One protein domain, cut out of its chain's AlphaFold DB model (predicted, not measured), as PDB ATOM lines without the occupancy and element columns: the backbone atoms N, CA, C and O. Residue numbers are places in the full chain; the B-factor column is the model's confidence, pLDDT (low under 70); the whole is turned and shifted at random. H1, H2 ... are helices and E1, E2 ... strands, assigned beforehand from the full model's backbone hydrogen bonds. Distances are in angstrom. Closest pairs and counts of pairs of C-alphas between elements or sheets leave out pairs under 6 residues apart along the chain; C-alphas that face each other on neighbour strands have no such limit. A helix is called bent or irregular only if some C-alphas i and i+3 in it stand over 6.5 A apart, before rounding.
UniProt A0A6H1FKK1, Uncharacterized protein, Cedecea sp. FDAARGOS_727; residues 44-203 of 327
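What this domain is: This is residues 44 to 203 of the 327 residues of an uncharacterized protein of Cedecea sp. FDAARGOS_727 (UniProt A0A6H1FKK1). A strongly twisted sheet of seven strands curls like part of a barrel and folds back on itself, the large leaf E1, E2, E3 and E7 facing the small leaf E5 and E6, with E4 as the hinge. One long helix, H1, packs on E3 and E7 with residues 60 to 75, and its residues 44 to 51 stick out; H3 packs on E4, E7 and H1, and the short H2 lies farthest from the middle. The 160 printed residues hold three named helices and seven named strands, in the order H1 E1 H2 E2 E3 H3 E4 E5 E6 E7, class mixed; the sheet, E1 E2 E3 E7 E4 E5 E6, is antiparallel. The whole is compact, with a radius of gyration of the C-alphas of 15.9 A, but elongated, spanning 60 by 35 by 24 A.

How they stand to each other: In the large leaf, E2, residues 115 to 121, and E3, residues 133 to 141, form a hairpin, with N 118 and O 137 at 2.8 A. Edge strand E1, residues 89 to 92, is antiparallel to E2, with N 90 and O 119 at 2.8 A. E7, residues 193 to 202, is antiparallel to E3, with N 136 and O 199 at 2.8 A, and to E4, residues 162 to 166, with N 163 and O 196 at 2.8 A. E4, E5, residues 171 to 174, and edge strand E6, residues 180 to 182, form a meander, each strand the antiparallel neighbour of the one before, with N 166 and O 171 at 2.8 A and N 172 and O 181 at 2.8 A; with E7 they make a Greek key, E4 being the antiparallel neighbour of E7. H3, residues 148 to 161, is on the sheet at a height of 7.7 A; E3, H3 and E4 form a split strand-helix-strand unit, with E7 between the strands and a right-handed crossover. H3 is irregular: C-alphas 157 and 160 are 9.0 A apart. H1, residues 44 to 77, only grazes the sheet with residues 60 to 75. With residues 56 to 64 alone it touches H3, the same way at a steep tilt of 44 degrees; the closest C-alphas are those of Ala 60 and Leu 158, 5.6 A. H2, residues 94 to 101, only grazes the sheet and only just touches H1, with 3 pairs of C-alphas within 8 A, the closest those of Ile 70 and Ile 101, 6.3 A. Every O i to N i+4 pair is within hydrogen-bond range in H1 and H2, and 8 of 10 are in H3.

Where its parts are: H1 runs 49.1 A from C-alpha 44 at (212.804, 220.534, 179.980) to C-alpha 77 at (205.391, 190.310, 141.995). E3 measures 26.3 A, E2 19.9 A and H3 18.5 A. E7 runs 26.7 A and ends with C-alpha 202 at (211.790, 182.890, 150.101).

The domain as a whole: The C-alphas farthest apart are those of Met 44 and Glu 127, 59.8 A. The printed part has no cut. The links H1 to E1, H2 to E2 and E2 to E3 are long. Mean pLDDT of the printed part is 83.2; 20 residues are under 70, among them 126 to 131 and 143 to 149.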
ATOM      1  N   MET A  44     212.655 220.256 181.411       85.12
ATOM      2  CA  MET A  44     212.804 220.534 179.980       85.12
ATOM      3  C   MET A  44     213.779 219.568 179.303       85.12
ATOM      4  O   MET A  44     213.500 219.079 178.210       85.12
ATOM      5  N   THR A  45     214.890 219.228 179.958       88.50
ATOM      6  CA  THR A  45     215.860 218.253 179.436       88.50
ATOM      7  C   THR A  45     215.224 216.872 179.297       88.50
ATOM      8  O   THR A  45     215.329 216.251 178.241       88.50
ATOM      9  N   PHE A  46     214.503 216.412 180.323       88.38
ATOM     10  CA  PHE A  46     213.773 215.145 180.290       88.38
ATOM     11  C   PHE A  46     212.698 215.132 179.196       88.38
ATOM     12  O   PHE A  46     212.565 214.153 178.458       88.38
ATOM     13  N   TYR A  47     211.948 216.227 179.056       85.56
ATOM     14  CA  TYR A  47     210.925 216.356 178.023       85.56
ATOM     15  C   TYR A  47     211.526 216.299 176.613       85.56
ATOM     16  O   TYR A  47     211.040 215.538 175.775       85.56
ATOM     17  N   ASN A  48     212.626 217.015 176.375       82.75
ATOM     18  CA  ASN A  48     213.340 216.994 175.099       82.75
ATOM     19  C   ASN A  48     213.890 215.599 174.777       82.75
ATOM     20  O   ASN A  48     213.676 215.111 173.672       82.75
ATOM     21  N   GLN A  49     214.502 214.912 175.749       84.56
ATOM     22  CA  GLN A  49     214.969 213.529 175.573       84.56
ATOM     23  C   GLN A  49     213.818 212.569 175.241       84.56
ATOM     24  O   GLN A  49     213.962 211.679 174.403       84.56
ATOM     25  N   ARG A  50     212.654 212.746 175.877       84.69
ATOM     26  CA  ARG A  50     211.468 211.929 175.601       84.69
ATOM     27  C   ARG A  50     210.904 212.191 174.206       84.69
ATOM     28  O   ARG A  50     210.478 211.242 173.550       84.69
ATOM     29  N   LEU A  51     210.866 213.448 173.769       83.00
ATOM     30  CA  LEU A  51     210.455 213.800 172.410       83.00
ATOM     31  C   LEU A  51     211.423 213.228 171.377       83.00
ATOM     32  O   LEU A  51     210.970 212.577 170.441       83.00
ATOM     33  N   GLU A  52     212.729 213.395 171.584       83.69
ATOM     34  CA  GLU A  52     213.767 212.816 170.728       83.69
ATOM     35  C   GLU A  52     213.569 211.301 170.599       83.69
ATOM     36  O   GLU A  52     213.446 210.783 169.493       83.69
ATOM     37  N   TYR A  53     213.419 210.592 171.723       84.56
ATOM     38  CA  TYR A  53     213.168 209.153 171.716       84.56
ATOM     39  C   TYR A  53     211.909 208.766 170.928       84.56
ATOM     40  O   TYR A  53     211.945 207.796 170.174       84.56
ATOM     41  N   LYS A  54     210.806 209.518 171.062       81.50
ATOM     42  CA  LYS A  54     209.584 209.275 170.279       81.50
ATOM     43  C   LYS A  54     209.833 209.421 168.780       81.50
ATOM     44  O   LYS A  54     209.402 208.560 168.028       81.50
ATOM     45  N   VAL A  55     210.550 210.461 168.354       84.00
ATOM     46  CA  VAL A  55     210.870 210.670 166.933       84.00
ATOM     47  C   VAL A  55     211.730 209.524 166.393       84.00
ATOM     48  O   VAL A  55     211.455 209.009 165.310       84.00
ATOM     49  N   LEU A  56     212.735 209.077 167.157       86.12
ATOM     50  CA  LEU A  56     213.571 207.932 166.776       86.12
ATOM     51  C   LEU A  56     212.757 206.633 166.691       86.12
ATOM     52  O   LEU A  56     212.957 205.851 165.764       86.12
ATOM     53  N   LEU A  57     211.832 206.415 167.632       85.56
ATOM     54  CA  LEU A  57     210.927 205.266 167.627       85.56
ATOM     55  C   LEU A  57     210.026 205.279 166.392       85.56
ATOM     56  O   LEU A  57     210.006 204.297 165.659       85.56
ATOM     57  N   THR A  58     209.352 206.394 166.113       80.81
ATOM     58  CA  THR A  58     208.476 206.524 164.940       80.81
ATOM     59  C   THR A  58     209.255 206.366 163.633       80.81
ATOM     60  O   THR A  58     208.771 205.732 162.702       80.81
ATOM     61  N   SER A  59     210.494 206.861 163.570       84.31
ATOM     62  CA  SER A  59     211.364 206.648 162.403       84.31
ATOM     63  C   SER A  59     211.718 205.170 162.222       84.31
ATOM     64  O   SER A  59     211.690 204.656 161.108       84.31
ATOM     65  N   ALA A  60     212.018 204.454 163.310       87.81
ATOM     66  CA  ALA A  60     212.275 203.017 163.255       87.81
ATOM     67  C   ALA A  60     211.020 202.214 162.860       87.81
ATOM     68  O   ALA A  60     211.120 201.250 162.099       87.81
ATOM     69  N   GLU A  61     209.844 202.611 163.348       84.38
ATOM     70  CA  GLU A  61     208.554 202.026 162.967       84.38
ATOM     71  C   GLU A  61     208.265 202.236 161.477       84.38
ATOM     72  O   GLU A  61     207.918 201.270 160.801       84.38
ATOM     73  N   GLN A  62     208.497 203.444 160.951       85.19
ATOM     74  CA  GLN A  62     208.382 203.747 159.522       85.19
ATOM     75  C   GLN A  62     209.312 202.850 158.692       85.19
ATOM     76  O   GLN A  62     208.845 202.129 157.822       85.19
ATOM     77  N   ILE A  63     210.607 202.802 159.019       88.88
ATOM     78  CA  ILE A  63     211.585 201.968 158.293       88.88
ATOM     79  C   ILE A  63     211.184 200.483 158.327       88.88
ATOM     80  O   ILE A  63     211.335 199.763 157.338       88.88
ATOM     81  N   THR A  64     210.665 200.007 159.464       87.00
ATOM     82  CA  THR A  64     210.184 198.624 159.619       87.00
ATOM     83  C   THR A  64     208.932 198.359 158.785       87.00
ATOM     84  O   THR A  64     208.779 197.267 158.235       87.00
ATOM     85  N   TYR A  65     208.022 199.325 158.704       83.38
ATOM     86  CA  TYR A  65     206.851 199.258 157.840       83.38
ATOM     87  C   TYR A  65     207.274 199.211 156.366       83.38
ATOM     88  O   TYR A  65     206.938 198.248 155.676       83.38
ATOM     89  N   ASP A  66     208.116 200.148 155.927       84.50
ATOM     90  CA  ASP A  66     208.559 200.277 154.535       84.50
ATOM     91  C   ASP A  66     209.260 199.004 154.042       84.50
ATOM     92  O   ASP A  66     208.898 198.451 153.000       84.50
ATOM     93  N   ILE A  67     210.211 198.457 154.814       90.69
ATOM     94  CA  ILE A  67     210.893 197.213 154.421       90.69
ATOM     95  C   ILE A  67     209.935 196.017 154.359       90.69
ATOM     96  O   ILE A  67     210.139 195.107 153.553       90.69
ATOM     97  N   ASN A  68     208.887 195.990 155.186       82.56
ATOM     98  CA  ASN A  68     207.883 194.932 155.132       82.56
ATOM     99  C   ASN A  68     206.973 195.066 153.911       82.56
ATOM    100  O   ASN A  68     206.694 194.042 153.287       82.56
ATOM    101  N   GLU A  69     206.570 196.279 153.539       80.25
ATOM    102  CA  GLU A  69     205.790 196.526 152.323       80.25
ATOM    103  C   GLU A  69     206.593 196.185 151.065       80.25
ATOM    104  O   GLU A  69     206.117 195.419 150.226       80.25
ATOM    105  N   ILE A  70     207.863 196.599 150.989       87.44
ATOM    106  CA  ILE A  70     208.773 196.199 149.902       87.44
ATOM    107  C   ILE A  70     208.920 194.673 149.862       87.44
ATOM    108  O   ILE A  70     208.763 194.052 148.810       87.44
ATOM    109  N   LYS A  71     209.179 194.033 151.011       88.00
ATOM    110  CA  LYS A  71     209.272 192.569 151.109       88.00
ATOM    111  C   LYS A  71     208.007 191.896 150.587       88.00
ATOM    112  O   LYS A  71     208.099 190.904 149.867       88.00
ATOM    113  N   ASN A  72     206.834 192.390 150.976       79.81
ATOM    114  CA  ASN A  72     205.557 191.843 150.540       79.81
ATOM    115  C   ASN A  72     205.402 192.010 149.026       79.81
ATOM    116  O   ASN A  72     205.186 191.011 148.342       79.81
ATOM    117  N   TYR A  73     205.628 193.213 148.499       80.06
ATOM    118  CA  TYR A  73     205.578 193.498 147.069       80.06
ATOM    119  C   TYR A  73     206.475 192.554 146.254       80.06
ATOM    120  O   TYR A  73     206.002 191.921 145.312       80.06
ATOM    121  N   ILE A  74     207.737 192.364 146.652       83.94
ATOM    122  CA  ILE A  74     208.668 191.444 145.971       83.94
ATOM    123  C   ILE A  74     208.248 189.984 146.143       83.94
ATOM    124  O   ILE A  74     208.358 189.173 145.227       83.94
ATOM    125  N   LYS A  75     207.710 189.607 147.301       77.62
ATOM    126  CA  LYS A  75     207.185 188.251 147.514       77.62
ATOM    127  C   LYS A  75     206.012 187.926 146.582       77.62
ATOM    128  O   LYS A  75     205.792 186.752 146.287       77.62
ATOM    129  N   ILE A  76     205.284 188.947 146.151       71.88
ATOM    130  CA  ILE A  76     204.106 188.869 145.293       71.88
ATOM    131  C   ILE A  76     204.507 188.907 143.821       71.88
ATOM    132  O   ILE A  76     204.331 187.916 143.113       71.88
ATOM    133  N   ASN A  77     205.098 190.021 143.396       72.94
ATOM    134  CA  ASN A  77     205.391 190.310 141.995       72.94
ATOM    135  C   ASN A  77     206.706 189.642 141.561       72.94
ATOM    136  O   ASN A  77     206.934 189.353 140.395       72.94
ATOM    137  N   GLY A  78     207.571 189.276 142.510       77.94
ATOM    138  CA  GLY A  78     208.885 188.724 142.212       77.94
ATOM    139  C   GLY A  78     209.775 189.753 141.538       77.94
ATOM    140  O   GLY A  78     210.229 190.691 142.183       77.94
ATOM    141  N   ASP A  79     210.037 189.513 140.258       77.56
ATOM    142  CA  ASP A  79     211.048 190.216 139.468       77.56
ATOM    143  C   ASP A  79     210.438 191.180 138.454       77.56
ATOM    144  O   ASP A  79     211.180 191.798 137.693       77.56
ATOM    145  N   ASP A  80     209.108 191.269 138.418       70.81
ATOM    146  CA  ASP A  80     208.384 192.102 137.468       70.81
ATOM    147  C   ASP A  80     208.873 193.554 137.580       70.81
ATOM    148  O   ASP A  80     208.989 194.113 138.674       70.81
ATOM    149  N   ASP A  81     209.194 194.148 136.430       75.44
ATOM    150  CA  ASP A  81     209.747 195.500 136.276       75.44
ATOM    151  C   ASP A  81     211.118 195.763 136.945       75.44
ATOM    152  O   ASP A  81     211.563 196.911 136.982       75.44
ATOM    153  N   LEU A  82     211.831 194.744 137.445       85.69
ATOM    154  CA  LEU A  82     213.150 194.916 138.066       85.69
ATOM    155  C   LEU A  82     214.299 194.527 137.128       85.69
ATOM    156  O   LEU A  82     214.404 193.391 136.662       85.69
ATOM    157  N   SER A  83     215.221 195.467 136.911       88.31
ATOM    158  CA  SER A  83     216.428 195.260 136.100       88.31
ATOM    159  C   SER A  83     217.608 194.860 136.984       88.31
ATOM    160  O   SER A  83     218.146 195.681 137.723       88.31
ATOM    161  N   PHE A  84     218.005 193.587 136.920       89.88
ATOM    162  CA  PHE A  84     219.095 193.039 137.731       89.88
ATOM    163  C   PHE A  84     220.447 193.174 137.025       89.88
ATOM    164  O   PHE A  84     220.555 192.936 135.823       89.88
ATOM    165  N   ASN A  85     221.483 193.524 137.784       90.25
ATOM    166  CA  ASN A  85     222.871 193.564 137.323       90.25
ATOM    167  C   ASN A  85     223.542 192.171 137.357       90.25
ATOM    168  O   ASN A  85     222.947 191.179 137.779       90.25
ATOM    169  N   GLU A  86     224.825 192.108 136.987       89.31
ATOM    170  CA  GLU A  86     225.654 190.885 137.011       89.31
ATOM    171  C   GLU A  86     225.832 190.242 138.405       89.31
ATOM    172  O   GLU A  86     226.260 189.096 138.513       89.31
ATOM    173  N   LYS A  87     225.511 190.964 139.489       91.62
ATOM    174  CA  LYS A  87     225.499 190.463 140.876       91.62
ATOM    175  C   LYS A  87     224.101 190.049 141.340       91.62
ATOM    176  O   LYS A  87     223.901 189.782 142.527       91.62
ATOM    177  N   CYS A  88     223.141 189.998 140.419       91.75
ATOM    178  CA  CYS A  88     221.743 189.668 140.674       91.75
ATOM    179  C   CYS A  88     221.080 190.633 141.656       91.75
ATOM    180  O   CYS A  88     220.216 190.229 142.438       91.75
ATOM    181  N   VAL A  89     221.479 191.906 141.599       93.81
ATOM    182  CA  VAL A  89     220.896 192.998 142.380       93.81
ATOM    183  C   VAL A  89     220.192 193.981 141.455       93.81
ATOM    184  O   VAL A  89     220.743 194.369 140.428       93.81
ATOM    185  N   ALA A  90     218.980 194.373 141.827       93.62
ATOM    186  CA  ALA A  90     218.231 195.457 141.210       93.62
ATOM    187  C   ALA A  90     218.032 196.573 142.234       93.62
ATOM    188  O   ALA A  90     217.711 196.304 143.393       93.62
ATOM    189  N   GLU A  91     218.198 197.818 141.806       94.00
ATOM    190  CA  GLU A  91     217.770 198.988 142.568       94.00
ATOM    191  C   GLU A  91     216.327 199.328 142.178       94.00
ATOM    192  O   GLU A  91     215.993 199.370 140.991       94.00
ATOM    193  N   ILE A  92     215.456 199.534 143.165       91.00
ATOM    194  CA  ILE A  92     214.085 199.984 142.922       91.00
ATOM    195  C   ILE A  92     214.110 201.501 142.766       91.00
ATOM    196  O   ILE A  92     214.533 202.210 143.679       91.00
ATOM    197  N   SER A  93     213.621 202.001 141.632       89.31
ATOM    198  CA  SER A  93     213.574 203.442 141.389       89.31
ATOM    199  C   SER A  93     212.664 204.163 142.389       89.31
ATOM    200  O   SER A  93     211.649 203.627 142.847       89.31
ATOM    201  N   GLU A  94     212.974 205.430 142.669       86.00
ATOM    202  CA  GLU A  94     212.148 206.279 143.539       86.00
ATOM    203  C   GLU A  94     210.691 206.358 143.047       86.00
ATOM    204  O   GLU A  94     209.748 206.269 143.833       86.00
ATOM    205  N   SER A  95     210.485 206.456 141.729       84.50
ATOM    206  CA  SER A  95     209.145 206.506 141.138       84.50
ATOM    207  C   SER A  95     208.356 205.218 141.377       84.50
ATOM    208  O   SER A  95     207.165 205.286 141.692       84.50
ATOM    209  N   GLN A  96     208.998 204.051 141.278       82.50
ATOM    210  CA  GLN A  96     208.372 202.759 141.554       82.50
ATOM    211  C   GLN A  96     208.059 202.605 143.046       82.50
ATOM    212  O   GLN A  96     206.948 202.196 143.387       82.50
ATOM    213  N   LEU A  97     208.974 203.006 143.935       83.62
ATOM    214  CA  LEU A  97     208.723 203.024 145.379       83.62
ATOM    215  C   LEU A  97     207.508 203.889 145.723       83.62
ATOM    216  O   LEU A  97     206.617 203.425 146.431       83.62
ATOM    217  N   ARG A  98     207.425 205.107 145.180       77.81
ATOM    218  CA  ARG A  98     206.338 206.051 145.480       77.81
ATOM    219  C   ARG A  98     205.000 205.626 144.907       77.81
ATOM    220  O   ARG A  98     204.015 205.675 145.624       77.81
ATOM    221  N   SER A  99     204.951 205.221 143.640       70.75
ATOM    222  CA  SER A  99     203.680 205.004 142.931       70.75
ATOM    223  C   SER A  99     203.140 203.578 143.012       70.75
ATOM    224  O   SER A  99     201.931 203.388 142.916       70.75
ATOM    225  N   LYS A 100     204.014 202.571 143.167       67.50
ATOM    226  CA  LYS A 100     203.626 201.153 143.088       67.50
ATOM    227  C   LYS A 100     203.767 200.393 144.407       67.50
ATOM    228  O   LYS A 100     203.046 199.418 144.590       67.50
ATOM    229  N   ILE A 101     204.698 200.784 145.283       75.12
ATOM    230  CA  ILE A 101     205.045 199.984 146.473       75.12
ATOM    231  C   ILE A 101     204.554 200.633 147.765       75.12
ATOM    232  O   ILE A 101     203.748 200.044 148.473       75.12
ATOM    233  N   LEU A 102     205.040 201.833 148.082       71.69
ATOM    234  CA  LEU A 102     204.789 202.494 149.365       71.69
ATOM    235  C   LEU A 102     203.604 203.467 149.314       71.69
ATOM    236  O   LEU A 102     203.050 203.793 150.359       71.69
ATOM    237  N   ASN A 103     203.202 203.915 148.118       69.00
ATOM    238  CA  ASN A 103     202.145 204.913 147.917       69.00
ATOM    239  C   ASN A 103     202.381 206.204 148.732       69.00
ATOM    240  O   ASN A 103     201.515 206.652 149.482       69.00
ATOM    241  N   LEU A 104     203.589 206.772 148.621       66.62
ATOM    242  CA  LEU A 104     204.035 207.930 149.405       66.62
ATOM    243  C   LEU A 104     204.327 209.153 148.528       66.62
ATOM    244  O   LEU A 104     204.871 209.048 147.424       66.62
ATOM    245  N   GLU A 105     204.056 210.341 149.073       64.12
ATOM    246  CA  GLU A 105     204.439 211.615 148.454       64.12
ATOM    247  C   GLU A 105     205.960 211.825 148.422       64.12
ATOM    248  O   GLU A 105     206.444 212.502 147.522       64.12
ATOM    249  N   SER A 106     206.712 211.230 149.352       71.25
ATOM    250  CA  SER A 106     208.179 211.243 149.402       71.25
ATOM    251  C   SER A 106     208.703 209.916 149.956       71.25
ATOM    252  O   SER A 106     208.036 209.283 150.771       71.25
ATOM    253  N   THR A 107     209.893 209.498 149.522       73.00
ATOM    254  CA  THR A 107     210.621 208.337 150.069       73.00
ATOM    255  C   THR A 107     211.539 208.699 151.232       73.00
ATOM    256  O   THR A 107     212.228 207.828 151.761       73.00
ATOM    257  N   ASP A 108     211.590 209.971 151.621       76.81
ATOM    258  CA  ASP A 108     212.394 210.389 152.760       76.81
ATOM    259  C   ASP A 108     211.792 209.870 154.071       76.81
ATOM    260  O   ASP A 108     210.575 209.889 154.288       76.81
ATOM    261  N   THR A 109     212.654 209.446 154.997       71.44
ATOM    262  CA  THR A 109     212.209 209.147 156.366       71.44
ATOM    263  C   THR A 109     211.761 210.426 157.076       71.44
ATOM    264  O   THR A 109     212.128 211.535 156.684       71.44
ATOM    265  N   ILE A 110     211.046 210.294 158.198       65.62
ATOM    266  CA  ILE A 110     210.689 211.430 159.077       65.62
ATOM    267  C   ILE A 110     211.907 212.298 159.457       65.62
ATOM    268  O   ILE A 110     211.770 213.493 159.715       65.62
ATOM    269  N   LEU A 111     213.114 211.723 159.469       74.81
ATOM    270  CA  LEU A 111     214.362 212.428 159.776       74.81
ATOM    271  C   LEU A 111     215.099 212.968 158.534       74.81
ATOM    272  O   LEU A 111     216.236 213.438 158.647       74.81
ATOM    273  N   GLY A 112     214.474 212.918 157.356       76.19
ATOM    274  CA  GLY A 112     215.017 213.428 156.096       76.19
ATOM    275  C   GLY A 112     216.165 212.587 155.542       76.19
ATOM    276  O   GLY A 112     217.110 213.137 154.972       76.19
ATOM    277  N   GLN A 113     216.148 211.275 155.787       84.12
ATOM    278  CA  GLN A 113     217.101 210.349 155.177       84.12
ATOM    279  C   GLN A 113     216.548 209.882 153.841       84.12
ATOM    280  O   GLN A 113     215.423 209.388 153.794       84.12
ATOM    281  N   VAL A 114     217.369 209.976 152.798       85.50
ATOM    282  CA  VAL A 114     217.032 209.422 151.485       85.50
ATOM    283  C   VAL A 114     217.131 207.906 151.557       85.50
ATOM    284  O   VAL A 114     218.107 207.369 152.099       85.50
ATOM    285  N   MET A 115     216.120 207.240 151.012       88.25
ATOM    286  CA  MET A 115     215.987 205.792 150.990       88.25
ATOM    287  C   MET A 115     216.296 205.231 149.604       88.25
ATOM    288  O   MET A 115     215.555 205.477 148.658       88.25
ATOM    289  N   ASN A 116     217.339 204.403 149.531       91.62
ATOM    290  CA  ASN A 116     217.685 203.614 148.351       91.62
ATOM    291  C   ASN A 116     217.377 202.145 148.646       91.62
ATOM    292  O   ASN A 116     217.810 201.606 149.669       91.62
ATOM    293  N   VAL A 117     216.615 201.489 147.775       93.75
ATOM    294  CA  VAL A 117     216.149 200.118 148.005       93.75
ATOM    295  C   VAL A 117     216.742 199.189 146.967       93.75
ATOM    296  O   VAL A 117     216.564 199.383 145.770       93.75
ATOM    297  N   TYR A 118     217.382 198.131 147.445       95.06
ATOM    298  CA  TYR A 118     218.010 197.115 146.622       95.06
ATOM    299  C   TYR A 118     217.370 195.758 146.885       95.06
ATOM    300  O   TYR A 118     217.121 195.374 148.030       95.06
ATOM    301  N   VAL A 119     217.145 195.006 145.817       94.50
ATOM    302  CA  VAL A 119     216.638 193.637 145.853       94.50
ATOM    303  C   VAL A 119     217.703 192.736 145.265       94.50
ATOM    304  O   VAL A 119     218.110 192.926 144.123       94.50
ATOM    305  N   LYS A 120     218.139 191.735 146.022       93.69
ATOM    306  CA  LYS A 120     219.086 190.719 145.575       93.69
ATOM    307  C   LYS A 120     218.405 189.366 145.451       93.69
ATOM    308  O   LYS A 120     217.652 188.951 146.335       93.69
ATOM    309  N   LYS A 121     218.703 188.658 144.364       90.38
ATOM    310  CA  LYS A 121     218.364 187.243 144.191       90.38
ATOM    311  C   LYS A 121     219.585 186.383 144.475       90.38
ATOM    312  O   LYS A 121     220.718 186.792 144.250       90.38
ATOM    313  N   SER A 122     219.334 185.157 144.914       86.62
ATOM    314  CA  SER A 122     220.387 184.145 145.096       86.62
ATOM    315  C   SER A 122     221.109 183.746 143.799       86.62
ATOM    316  O   SER A 122     222.292 183.425 143.857       86.62
ATOM    317  N   SER A 123     220.428 183.790 142.648       82.88
ATOM    318  CA  SER A 123     220.988 183.507 141.318       82.88
ATOM    319  C   SER A 123     220.257 184.301 140.228       82.88
ATOM    320  O   SER A 123     219.049 184.549 140.350       82.88
ATOM    321  N   CYS A 124     220.976 184.685 139.169       80.50
ATOM    322  CA  CYS A 124     220.454 185.388 137.992       80.50
ATOM    323  C   CYS A 124     219.838 184.409 136.985       80.50
ATOM    324  O   CYS A 124     218.794 184.714 136.414       80.50
ATOM    325  N   ASP A 125     220.435 183.220 136.855       71.12
ATOM    326  CA  ASP A 125     220.162 182.249 135.785       71.12
ATOM    327  C   ASP A 125     218.986 181.308 136.087       71.12
ATOM    328  O   ASP A 125     218.572 180.516 135.245       71.12
ATOM    329  N   GLU A 126     218.422 181.373 137.295       59.97
ATOM    330  CA  GLU A 126     217.226 180.603 137.631       59.97
ATOM    331  C   GLU A 126     215.984 181.225 136.974       59.97
ATOM    332  O   GLU A 126     215.357 182.146 137.514       59.97
ATOM    333  N   GLU A 127     215.601 180.703 135.809       54.09
ATOM    334  CA  GLU A 127     214.268 180.915 135.254       54.09
ATOM    335  C   GLU A 127     213.216 180.326 136.207       54.09
ATOM    336  O   GLU A 127     213.144 179.124 136.441       54.09
ATOM    337  N   THR A 128     212.336 181.183 136.729       53.88
ATOM    338  CA  THR A 128     210.990 180.823 137.222       53.88
ATOM    339  C   THR A 128     210.871 179.683 138.259       53.88
ATOM    340  O   THR A 128     209.835 179.019 138.339       53.88
ATOM    341  N   VAL A 129     211.860 179.466 139.132       49.75
ATOM    342  CA  VAL A 129     211.726 178.463 140.210       49.75
ATOM    343  C   VAL A 129     210.765 178.954 141.308       49.75
ATOM    344  O   VAL A 129     210.868 180.069 141.822       49.75
ATOM    345  N   LYS A 130     209.831 178.078 141.708       53.44
ATOM    346  CA  LYS A 130     208.731 178.309 142.673       53.44
ATOM    347  C   LYS A 130     209.155 178.774 144.082       53.44
ATOM    348  O   LYS A 130     208.329 179.249 144.867       53.44
ATOM    349  N   THR A 131     210.439 178.659 144.408       64.69
ATOM    350  CA  THR A 131     211.031 179.009 145.707       64.69
ATOM    351  C   THR A 131     212.326 179.789 145.520       64.69
ATOM    352  O   THR A 131     213.408 179.300 145.832       64.69
ATOM    353  N   ARG A 132     212.232 181.019 145.010       75.88
ATOM    354  CA  ARG A 132     213.400 181.893 144.843       75.88
ATOM    355  C   ARG A 132     213.701 182.633 146.146       75.88
ATOM    356  O   ARG A 132     212.802 183.235 146.738       75.88
ATOM    357  N   LYS A 133     214.944 182.565 146.632       88.12
ATOM    358  CA  LYS A 133     215.385 183.360 147.788       88.12
ATOM    359  C   LYS A 133     215.667 184.790 147.338       88.12
ATOM    360  O   LYS A 133     216.450 184.993 146.408       88.12
ATOM    361  N   TYR A 134     215.050 185.731 148.040       91.19
ATOM    362  CA  TYR A 134     215.226 187.163 147.888       91.19
ATOM    363  C   TYR A 134     215.777 187.770 149.163       91.19
ATOM    364  O   TYR A 134     215.481 187.333 150.280       91.19
ATOM    365  N   GLU A 135     216.540 188.827 148.973       94.81
ATOM    366  CA  GLU A 135     217.053 189.678 150.025       94.81
ATOM    367  C   GLU A 135     216.715 191.118 149.656       94.81
ATOM    368  O   GLU A 135     216.928 191.540 148.523       94.81
ATOM    369  N   VAL A 136     216.159 191.868 150.597       95.56
ATOM    370  CA  VAL A 136     215.866 193.293 150.441       95.56
ATOM    371  C   VAL A 136     216.781 194.056 151.379       95.56
ATOM    372  O   VAL A 136     216.866 193.736 152.568       95.56
ATOM    373  N   LEU A 137     217.445 195.064 150.832       96.31
ATOM    374  CA  LEU A 137     218.278 196.013 151.546       96.31
ATOM    375  C   LEU A 137     217.714 197.416 151.334       96.31
ATOM    376  O   LEU A 137     217.763 197.953 150.233       96.31
ATOM    377  N   LEU A 138     217.205 198.011 152.402       95.44
ATOM    378  CA  LEU A 138     216.801 199.409 152.454       95.44
ATOM    379  C   LEU A 138     217.983 200.188 153.034       95.44
ATOM    380  O   LEU A 138     218.234 200.125 154.237       95.44
ATOM    381  N   ALA A 139     218.743 200.872 152.186       93.62
ATOM    382  CA  ALA A 139     219.889 201.681 152.578       93.62
ATOM    383  C   ALA A 139     219.469 203.143 152.766       93.62
ATOM    384  O   ALA A 139     218.772 203.719 151.934       93.62
ATOM    385  N   LEU A 140     219.912 203.752 153.863       90.75
ATOM    386  CA  LEU A 140     219.572 205.121 154.232       90.75
ATOM    387  C   LEU A 140     220.827 205.983 154.264       90.75
ATOM    388  O   LEU A 140     221.839 205.623 154.885       90.75
ATOM    389  N   THR A 141     220.746 207.157 153.646       87.38
ATOM    390  CA  THR A 141     221.802 208.164 153.749       87.38
ATOM    391  C   THR A 141     221.868 208.767 155.154       87.38
ATOM    392  O   THR A 141     220.977 208.603 155.999       87.38
ATOM    393  N   SER A 142     222.972 209.458 155.441       70.94
ATOM    394  CA  SER A 142     223.045 210.304 156.634       70.94
ATOM    395  C   SER A 142     222.124 211.512 156.425       70.94
ATOM    396  O   SER A 142     222.434 212.391 155.626       70.94
ATOM    397  N   GLY A 143     220.972 211.536 157.104       67.81
ATOM    398  CA  GLY A 143     220.017 212.644 157.013       67.81
ATOM    399  C   GLY A 143     220.646 213.964 157.467       67.81
ATOM    400  O   GLY A 143     221.558 213.968 158.297       67.81
ATOM    401  N   LYS A 144     220.148 215.100 156.960       64.62
ATOM    402  CA  LYS A 144     220.726 216.438 157.228       64.62
ATOM    403  C   LYS A 144     220.796 216.802 158.722       64.62
ATOM    404  O   LYS A 144     221.627 217.623 159.097       64.62
ATOM    405  N   ASN A 145     219.957 216.180 159.554       62.41
ATOM    406  CA  ASN A 145     219.789 216.494 160.978       62.41
ATOM    407  C   ASN A 145     220.145 215.333 161.927       62.41
ATOM    408  O   ASN A 145     219.802 215.390 163.105       62.41
ATOM    409  N   ILE A 146     220.788 214.267 161.438       63.88
ATOM    410  CA  ILE A 146     221.073 213.069 162.243       63.88
ATOM    411  C   ILE A 146     222.558 213.022 162.604       63.88
ATOM    412  O   ILE A 146     223.419 212.915 161.728       63.88
ATOM    413  N   ASN A 147     222.871 213.015 163.901       64.88
ATOM    414  CA  ASN A 147     224.227 212.725 164.356       64.88
ATOM    415  C   ASN A 147     224.485 211.211 164.353       64.88
ATOM    416  O   ASN A 147     223.581 210.393 164.511       64.88
ATOM    417  N   LYS A 148     225.758 210.804 164.256       65.06
ATOM    418  CA  LYS A 148     226.152 209.379 164.293       65.06
ATOM    419  C   LYS A 148     225.612 208.616 165.515       65.06
ATOM    420  O   LYS A 148     225.346 207.421 165.411       65.06
ATOM    421  N   SER A 149     225.441 209.284 166.660       66.88
ATOM    422  CA  SER A 149     224.846 208.692 167.868       66.88
ATOM    423  C   SER A 149     223.408 208.222 167.651       66.88
ATOM    424  O   SER A 149     222.992 207.218 168.230       66.88
ATOM    425  N   ASP A 150     222.660 208.922 166.806       79.12
ATOM    426  CA  ASP A 150     221.232 208.694 166.604       79.12
ATOM    427  C   ASP A 150     221.009 207.522 165.651       79.12
ATOM    428  O   ASP A 150     220.138 206.694 165.901       79.12
ATOM    429  N   ILE A 151     221.902 207.338 164.672       80.06
ATOM    430  CA  ILE A 151     221.973 206.117 163.855       80.06
ATOM    431  C   ILE A 151     222.084 204.871 164.744       80.06
ATOM    432  O   ILE A 151     221.362 203.893 164.540       80.06
ATOM    433  N   GLY A 152     222.958 204.901 165.755       83.00
ATOM    434  CA  GLY A 152     223.127 203.785 166.688       83.00
ATOM    435  C   GLY A 152     221.867 203.499 167.513       83.00
ATOM    436  O   GLY A 152     221.507 202.335 167.707       83.00
ATOM    437  N   LYS A 153     221.159 204.547 167.957       86.50
ATOM    438  CA  LYS A 153     219.880 204.420 168.674       86.50
ATOM    439  C   LYS A 153     218.788 203.832 167.773       86.50
ATOM    440  O   LYS A 153     218.149 202.868 168.184       86.50
ATOM    441  N   ILE A 154     218.614 204.346 166.552       86.75
ATOM    442  CA  ILE A 154     217.603 203.851 165.599       86.75
ATOM    443  C   ILE A 154     217.902 202.396 165.230       86.75
ATOM    444  O   ILE A 154     217.019 201.552 165.322       86.75
ATOM    445  N   THR A 155     219.158 202.071 164.909       87.56
ATOM    446  CA  THR A 155     219.592 200.692 164.608       87.56
ATOM    447  C   THR A 155     219.253 199.736 165.752       87.56
ATOM    448  O   THR A 155     218.768 198.631 165.524       87.56
ATOM    449  N   LYS A 156     219.463 200.166 167.003       89.12
ATOM    450  CA  LYS A 156     219.112 199.372 168.183       89.12
ATOM    451  C   LYS A 156     217.599 199.170 168.326       89.12
ATOM    452  O   LYS A 156     217.197 198.081 168.727       89.12
ATOM    453  N   ILE A 157     216.782 200.181 168.011       90.19
ATOM    454  CA  ILE A 157     215.309 200.088 168.036       90.19
ATOM    455  C   ILE A 157     214.805 199.161 166.921       90.19
ATOM    456  O   ILE A 157     213.957 198.313 167.181       90.19
ATOM    457  N   LEU A 158     215.382 199.255 165.719       88.31
ATOM    458  CA  LEU A 158     215.112 198.340 164.604       88.31
ATOM    459  C   LEU A 158     215.469 196.883 164.939       88.31
ATOM    460  O   LEU A 158     214.917 195.946 164.365       88.31
ATOM    461  N   GLY A 159     216.396 196.660 165.872       89.94
ATOM    462  CA  GLY A 159     216.763 195.324 166.323       89.94
ATOM    463  C   GLY A 159     217.407 194.504 165.205       89.94
ATOM    464  O   GLY A 159     218.288 194.986 164.503       89.94
ATOM    465  N   TYR A 160     216.990 193.246 165.042       86.44
ATOM    466  CA  TYR A 160     217.660 192.293 164.146       86.44
ATOM    467  C   TYR A 160     217.600 192.651 162.658       86.44
ATOM    468  O   TYR A 160     218.440 192.157 161.906       86.44
ATOM    469  N   VAL A 161     216.649 193.494 162.243       89.38
ATOM    470  CA  VAL A 161     216.548 193.971 160.856       89.38
ATOM    471  C   VAL A 161     217.407 195.207 160.603       89.38
ATOM    472  O   VAL A 161     217.784 195.439 159.463       89.38
ATOM    473  N   GLY A 162     217.754 195.977 161.636       93.12
ATOM    474  CA  GLY A 162     218.558 197.191 161.502       93.12
ATOM    475  C   GLY A 162     220.055 196.908 161.442       93.12
ATOM    476  O   GLY A 162     220.557 196.004 162.112       93.12
ATOM    477  N   GLY A 163     220.780 197.722 160.681       93.12
ATOM    478  CA  GLY A 163     222.234 197.691 160.593       93.12
ATOM    479  C   GLY A 163     222.845 199.074 160.409       93.12
ATOM    480  O   GLY A 163     222.218 199.996 159.891       93.12
ATOM    481  N   SER A 164     224.094 199.219 160.839       91.75
ATOM    482  CA  SER A 164     224.874 200.449 160.691       91.75
ATOM    483  C   SER A 164     225.932 200.287 159.610       91.75
ATOM    484  O   SER A 164     226.524 199.210 159.485       91.75
ATOM    485  N   PHE A 165     226.198 201.358 158.867       90.94
ATOM    486  CA  PHE A 165     227.277 201.371 157.889       90.94
ATOM    487  C   PHE A 165     228.645 201.426 158.576       90.94
ATOM    488  O   PHE A 165     228.869 202.241 159.475       90.94
ATOM    489  N   ASP A 166     229.574 200.594 158.120       88.00
ATOM    490  CA  ASP A 166     230.976 200.631 158.507       88.00
ATOM    491  C   ASP A 166     231.860 200.890 157.279       88.00
ATOM    492  O   ASP A 166     231.917 200.110 156.325       88.00
ATOM    493  N   LYS A 167     232.595 202.005 157.337       83.81
ATOM    494  CA  LYS A 167     233.529 202.416 156.285       83.81
ATOM    495  C   LYS A 167     234.708 201.454 156.145       83.81
ATOM    496  O   LYS A 167     235.208 201.303 155.034       83.81
ATOM    497  N   GLY A 168     235.158 200.832 157.239       84.56
ATOM    498  CA  GLY A 168     236.302 199.918 157.228       84.56
ATOM    499  C   GLY A 168     235.998 198.635 156.460       84.56
ATOM    500  O   GLY A 168     236.758 198.245 155.578       84.56
ATOM    501  N   SER A 169     234.844 198.029 156.742       82.94
ATOM    502  CA  SER A 169     234.363 196.826 156.053       82.94
ATOM    503  C   SER A 169     233.598 197.096 154.751       82.94
ATOM    504  O   SER A 169     233.148 196.140 154.123       82.94
ATOM    505  N   LYS A 170     233.450 198.366 154.336       88.56
ATOM    506  CA  LYS A 170     232.697 198.796 153.137       88.56
ATOM    507  C   LYS A 170     231.324 198.117 153.041       88.56
ATOM    508  O   LYS A 170     230.946 197.571 152.003       88.56
ATOM    509  N   GLY A 171     230.595 198.116 154.151       92.94
ATOM    510  CA  GLY A 171     229.399 197.303 154.291       92.94
ATOM    511  C   GLY A 171     228.515 197.708 155.457       92.94
ATOM    512  O   GLY A 171     228.819 198.632 156.212       92.94
ATOM    513  N   PHE A 172     227.408 196.994 155.609       93.94
ATOM    514  CA  PHE A 172     226.497 197.134 156.735       93.94
ATOM    515  C   PHE A 172     226.646 195.946 157.677       93.94
ATOM    516  O   PHE A 172     226.734 194.799 157.239       93.94
ATOM    517  N   SER A 173     226.632 196.221 158.978       93.06
ATOM    518  CA  SER A 173     226.553 195.189 160.012       93.06
ATOM    519  C   SER A 173     225.249 195.328 160.782       93.06
ATOM    520  O   SER A 173     224.957 196.401 161.318       93.06
ATOM    521  N   GLY A 174     224.491 194.238 160.856       91.75
ATOM    522  CA  GLY A 174     223.262 194.156 161.635       91.75
ATOM    523  C   GLY A 174     223.509 194.308 163.136       91.75
ATOM    524  O   GLY A 174     224.603 194.023 163.645       91.75
ATOM    525  N   TRP A 175     222.482 194.727 163.876       88.06
ATOM    526  CA  TRP A 175     222.545 194.798 165.335       88.06
ATOM    527  C   TRP A 175     222.972 193.450 165.932       88.06
ATOM    528  O   TRP A 175     222.437 192.398 165.586       88.06
ATOM    529  N   ARG A 176     223.958 193.473 166.839       86.56
ATOM    530  CA  ARG A 176     224.578 192.261 167.416       86.56
ATOM    531  C   ARG A 176     225.122 191.276 166.366       86.56
ATOM    532  O   ARG A 176     225.184 190.082 166.638       86.56
ATOM    533  N   LYS A 177     225.554 191.773 165.200       86.06
ATOM    534  CA  LYS A 177     226.101 190.969 164.090       86.06
ATOM    535  C   LYS A 177     225.117 189.917 163.563       86.06
ATOM    536  O   LYS A 177     225.526 188.837 163.152       86.06
ATOM    537  N   SER A 178     223.820 190.219 163.587       88.00
ATOM    538  CA  SER A 178     222.772 189.313 163.099       88.00
ATOM    539  C   SER A 178     222.846 189.023 161.600       88.00
ATOM    540  O   SER A 178     222.351 187.996 161.147       88.00
ATOM    541  N   TRP A 179     223.461 189.924 160.842       93.56
ATOM    542  CA  TRP A 179     223.739 189.799 159.419       93.56
ATOM    543  C   TRP A 179     224.871 190.758 159.043       93.56
ATOM    544  O   TRP A 179     225.210 191.678 159.797       93.56
ATOM    545  N   TYR A 180     225.460 190.537 157.875       94.56
ATOM    546  CA  TYR A 180     226.477 191.403 157.297       94.56
ATOM    547  C   TYR A 180     226.281 191.469 155.785       94.56
ATOM    548  O   TYR A 180     225.993 190.453 155.154       94.56
ATOM    549  N   ILE A 181     226.437 192.664 155.223       94.00
ATOM    550  CA  ILE A 181     226.373 192.912 153.783       94.00
ATOM    551  C   ILE A 181     227.610 193.689 153.366       94.00
ATOM    552  O   ILE A 181     227.831 194.801 153.842       94.00
ATOM    553  N   ASN A 182     228.367 193.134 152.427       93.31
ATOM    554  CA  ASN A 182     229.404 193.854 151.703       93.31
ATOM    555  C   ASN A 182     228.778 194.551 150.484       93.31
ATOM    556  O   ASN A 182     228.083 193.903 149.699       93.31
ATOM    557  N   LEU A 183     229.021 195.853 150.307       92.44
ATOM    558  CA  LEU A 183     228.453 196.612 149.186       92.44
ATOM    559  C   LEU A 183     228.930 196.100 147.818       92.44
ATOM    560  O   LEU A 183     228.161 196.114 146.858       92.44
ATOM    561  N   ALA A 184     230.165 195.596 147.732       91.06
ATOM    562  CA  ALA A 184     230.716 195.057 146.490       91.06
ATOM    563  C   ALA A 184     229.962 193.800 146.026       91.06
ATOM    564  O   ALA A 184     229.684 193.651 144.837       91.06
ATOM    565  N   ASP A 185     229.545 192.944 146.965       90.94
ATOM    566  CA  ASP A 185     228.739 191.747 146.675       90.94
ATOM    567  C   ASP A 185     227.325 192.092 146.201       90.94
ATOM    568  O   ASP A 185     226.597 191.224 145.712       90.94
ATOM    569  N   TRP A 186     226.918 193.346 146.388       92.81
ATOM    570  CA  TRP A 186     225.642 193.885 145.941       92.81
ATOM    571  C   TRP A 186     225.778 194.784 144.706       92.81
ATOM    572  O   TRP A 186     224.772 195.262 144.191       92.81
ATOM    573  N   GLY A 187     226.996 195.008 144.201       89.62
ATOM    574  CA  GLY A 187     227.240 195.917 143.079       89.62
ATOM    575  C   GLY A 187     226.909 197.382 143.390       89.62
ATOM    576  O   GLY A 187     226.683 198.157 142.467       89.62
ATOM    577  N   ILE A 188     226.865 197.763 144.672       89.69
ATOM    578  CA  ILE A 188     226.540 199.123 145.114       89.69
ATOM    579  C   ILE A 188     227.839 199.923 145.209       89.69
ATOM    580  O   ILE A 188     228.752 199.566 145.961       89.69
ATOM    581  N   VAL A 189     227.932 201.017 144.453       80.69
ATOM    582  CA  VAL A 189     229.133 201.858 144.399       80.69
ATOM    583  C   VAL A 189     228.954 203.085 145.295       80.69
ATOM    584  O   VAL A 189     228.021 203.849 145.111       80.69
ATOM    585  N   ASN A 190     229.869 203.230 146.265       66.19
ATOM    586  CA  ASN A 190     230.068 204.343 147.211       66.19
ATOM    587  C   ASN A 190     229.001 205.454 147.240       66.19
ATOM    588  O   ASN A 190     229.159 206.495 146.606       66.19
ATOM    589  N   ASP A 191     228.035 205.280 148.137       66.25
ATOM    590  CA  ASP A 191     227.077 206.306 148.542       66.25
ATOM    591  C   ASP A 191     227.322 206.736 150.000       66.25
ATOM    592  O   ASP A 191     227.954 206.027 150.797       66.25
ATOM    593  N   HIS A 192     226.824 207.911 150.386       80.00
ATOM    594  CA  HIS A 192     226.946 208.435 151.753       80.00
ATOM    595  C   HIS A 192     225.947 207.784 152.727       80.00
ATOM    596  O   HIS A 192     225.084 208.447 153.312       80.00
ATOM    597  N   PHE A 193     226.084 206.475 152.933       87.81
ATOM    598  CA  PHE A 193     225.209 205.705 153.811       87.81
ATOM    599  C   PHE A 193     225.488 205.941 155.297       87.81
ATOM    600  O   PHE A 193     226.634 206.068 155.738       87.81
ATOM    601  N   GLY A 194     224.410 205.975 156.077       87.69
ATOM    602  CA  GLY A 194     224.455 205.963 157.536       87.69
ATOM    603  C   GLY A 194     224.038 204.611 158.109       87.69
ATOM    604  O   GLY A 194     224.699 204.069 158.997       87.69
ATOM    605  N   MET A 195     222.951 204.046 157.591       90.88
ATOM    606  CA  MET A 195     222.320 202.853 158.149       90.88
ATOM    607  C   MET A 195     221.557 202.076 157.084       90.88
ATOM    608  O   MET A 195     221.389 202.550 155.964       90.88
ATOM    609  N   ALA A 196     221.086 200.895 157.452       94.00
ATOM    610  CA  ALA A 196     220.247 200.084 156.599       94.00
ATOM    611  C   ALA A 196     219.242 199.259 157.404       94.00
ATOM    612  O   ALA A 196     219.430 199.008 158.598       94.00
ATOM    613  N   ALA A 197     218.204 198.794 156.723       95.75
ATOM    614  CA  ALA A 197     217.368 197.695 157.164       95.75
ATOM    615  C   ALA A 197     217.462 196.545 156.153       95.75
ATOM    616  O   ALA A 197     217.559 196.771 154.947       95.75
ATOM    617  N   TYR A 198     217.443 195.309 156.644       96.06
ATOM    618  CA  TYR A 198     217.617 194.108 155.835       96.06
ATOM    619  C   TYR A 198     216.560 193.049 156.149       96.06
ATOM    620  O   TYR A 198     216.229 192.796 157.312       96.06
ATOM    621  N   ALA A 199     216.072 192.388 155.101       94.19
ATOM    622  CA  ALA A 199     215.185 191.241 155.206       94.19
ATOM    623  C   ALA A 199     215.523 190.179 154.150       94.19
ATOM    624  O   ALA A 199     215.560 190.468 152.959       94.19
ATOM    625  N   SER A 200     215.679 188.924 154.578       91.88
ATOM    626  CA  SER A 200     215.810 187.756 153.694       91.88
ATOM    627  C   SER A 200     214.562 186.885 153.777       91.88
ATOM    628  O   SER A 200     214.056 186.605 154.866       91.88
ATOM    629  N   PHE A 201     214.070 186.415 152.635       88.88
ATOM    630  CA  PHE A 201     212.868 185.591 152.546       88.88
ATOM    631  C   PHE A 201     212.882 184.720 151.291       88.88
ATOM    632  O   PHE A 201     213.562 184.996 150.311       88.88
ATOM    633  N   PHE A 202     212.085 183.657 151.305       83.94
ATOM    634  CA  PHE A 202     211.790 182.890 150.101       83.94
ATOM    635  C   PHE A 202     210.482 183.396 149.498       83.94
ATOM    636  O   PHE A 202     209.473 183.523 150.210       83.94
ATOM    637  N   LYS A 203     210.475 183.658 148.188       76.62
ATOM    638  CA  LYS A 203     209.239 183.818 147.427       76.62
ATOM    639  C   LYS A 203     208.451 182.531 147.577       76.62
ATOM    640  O   LYS A 203     208.955 181.432 147.361       76.62
TER     641      LYS A 203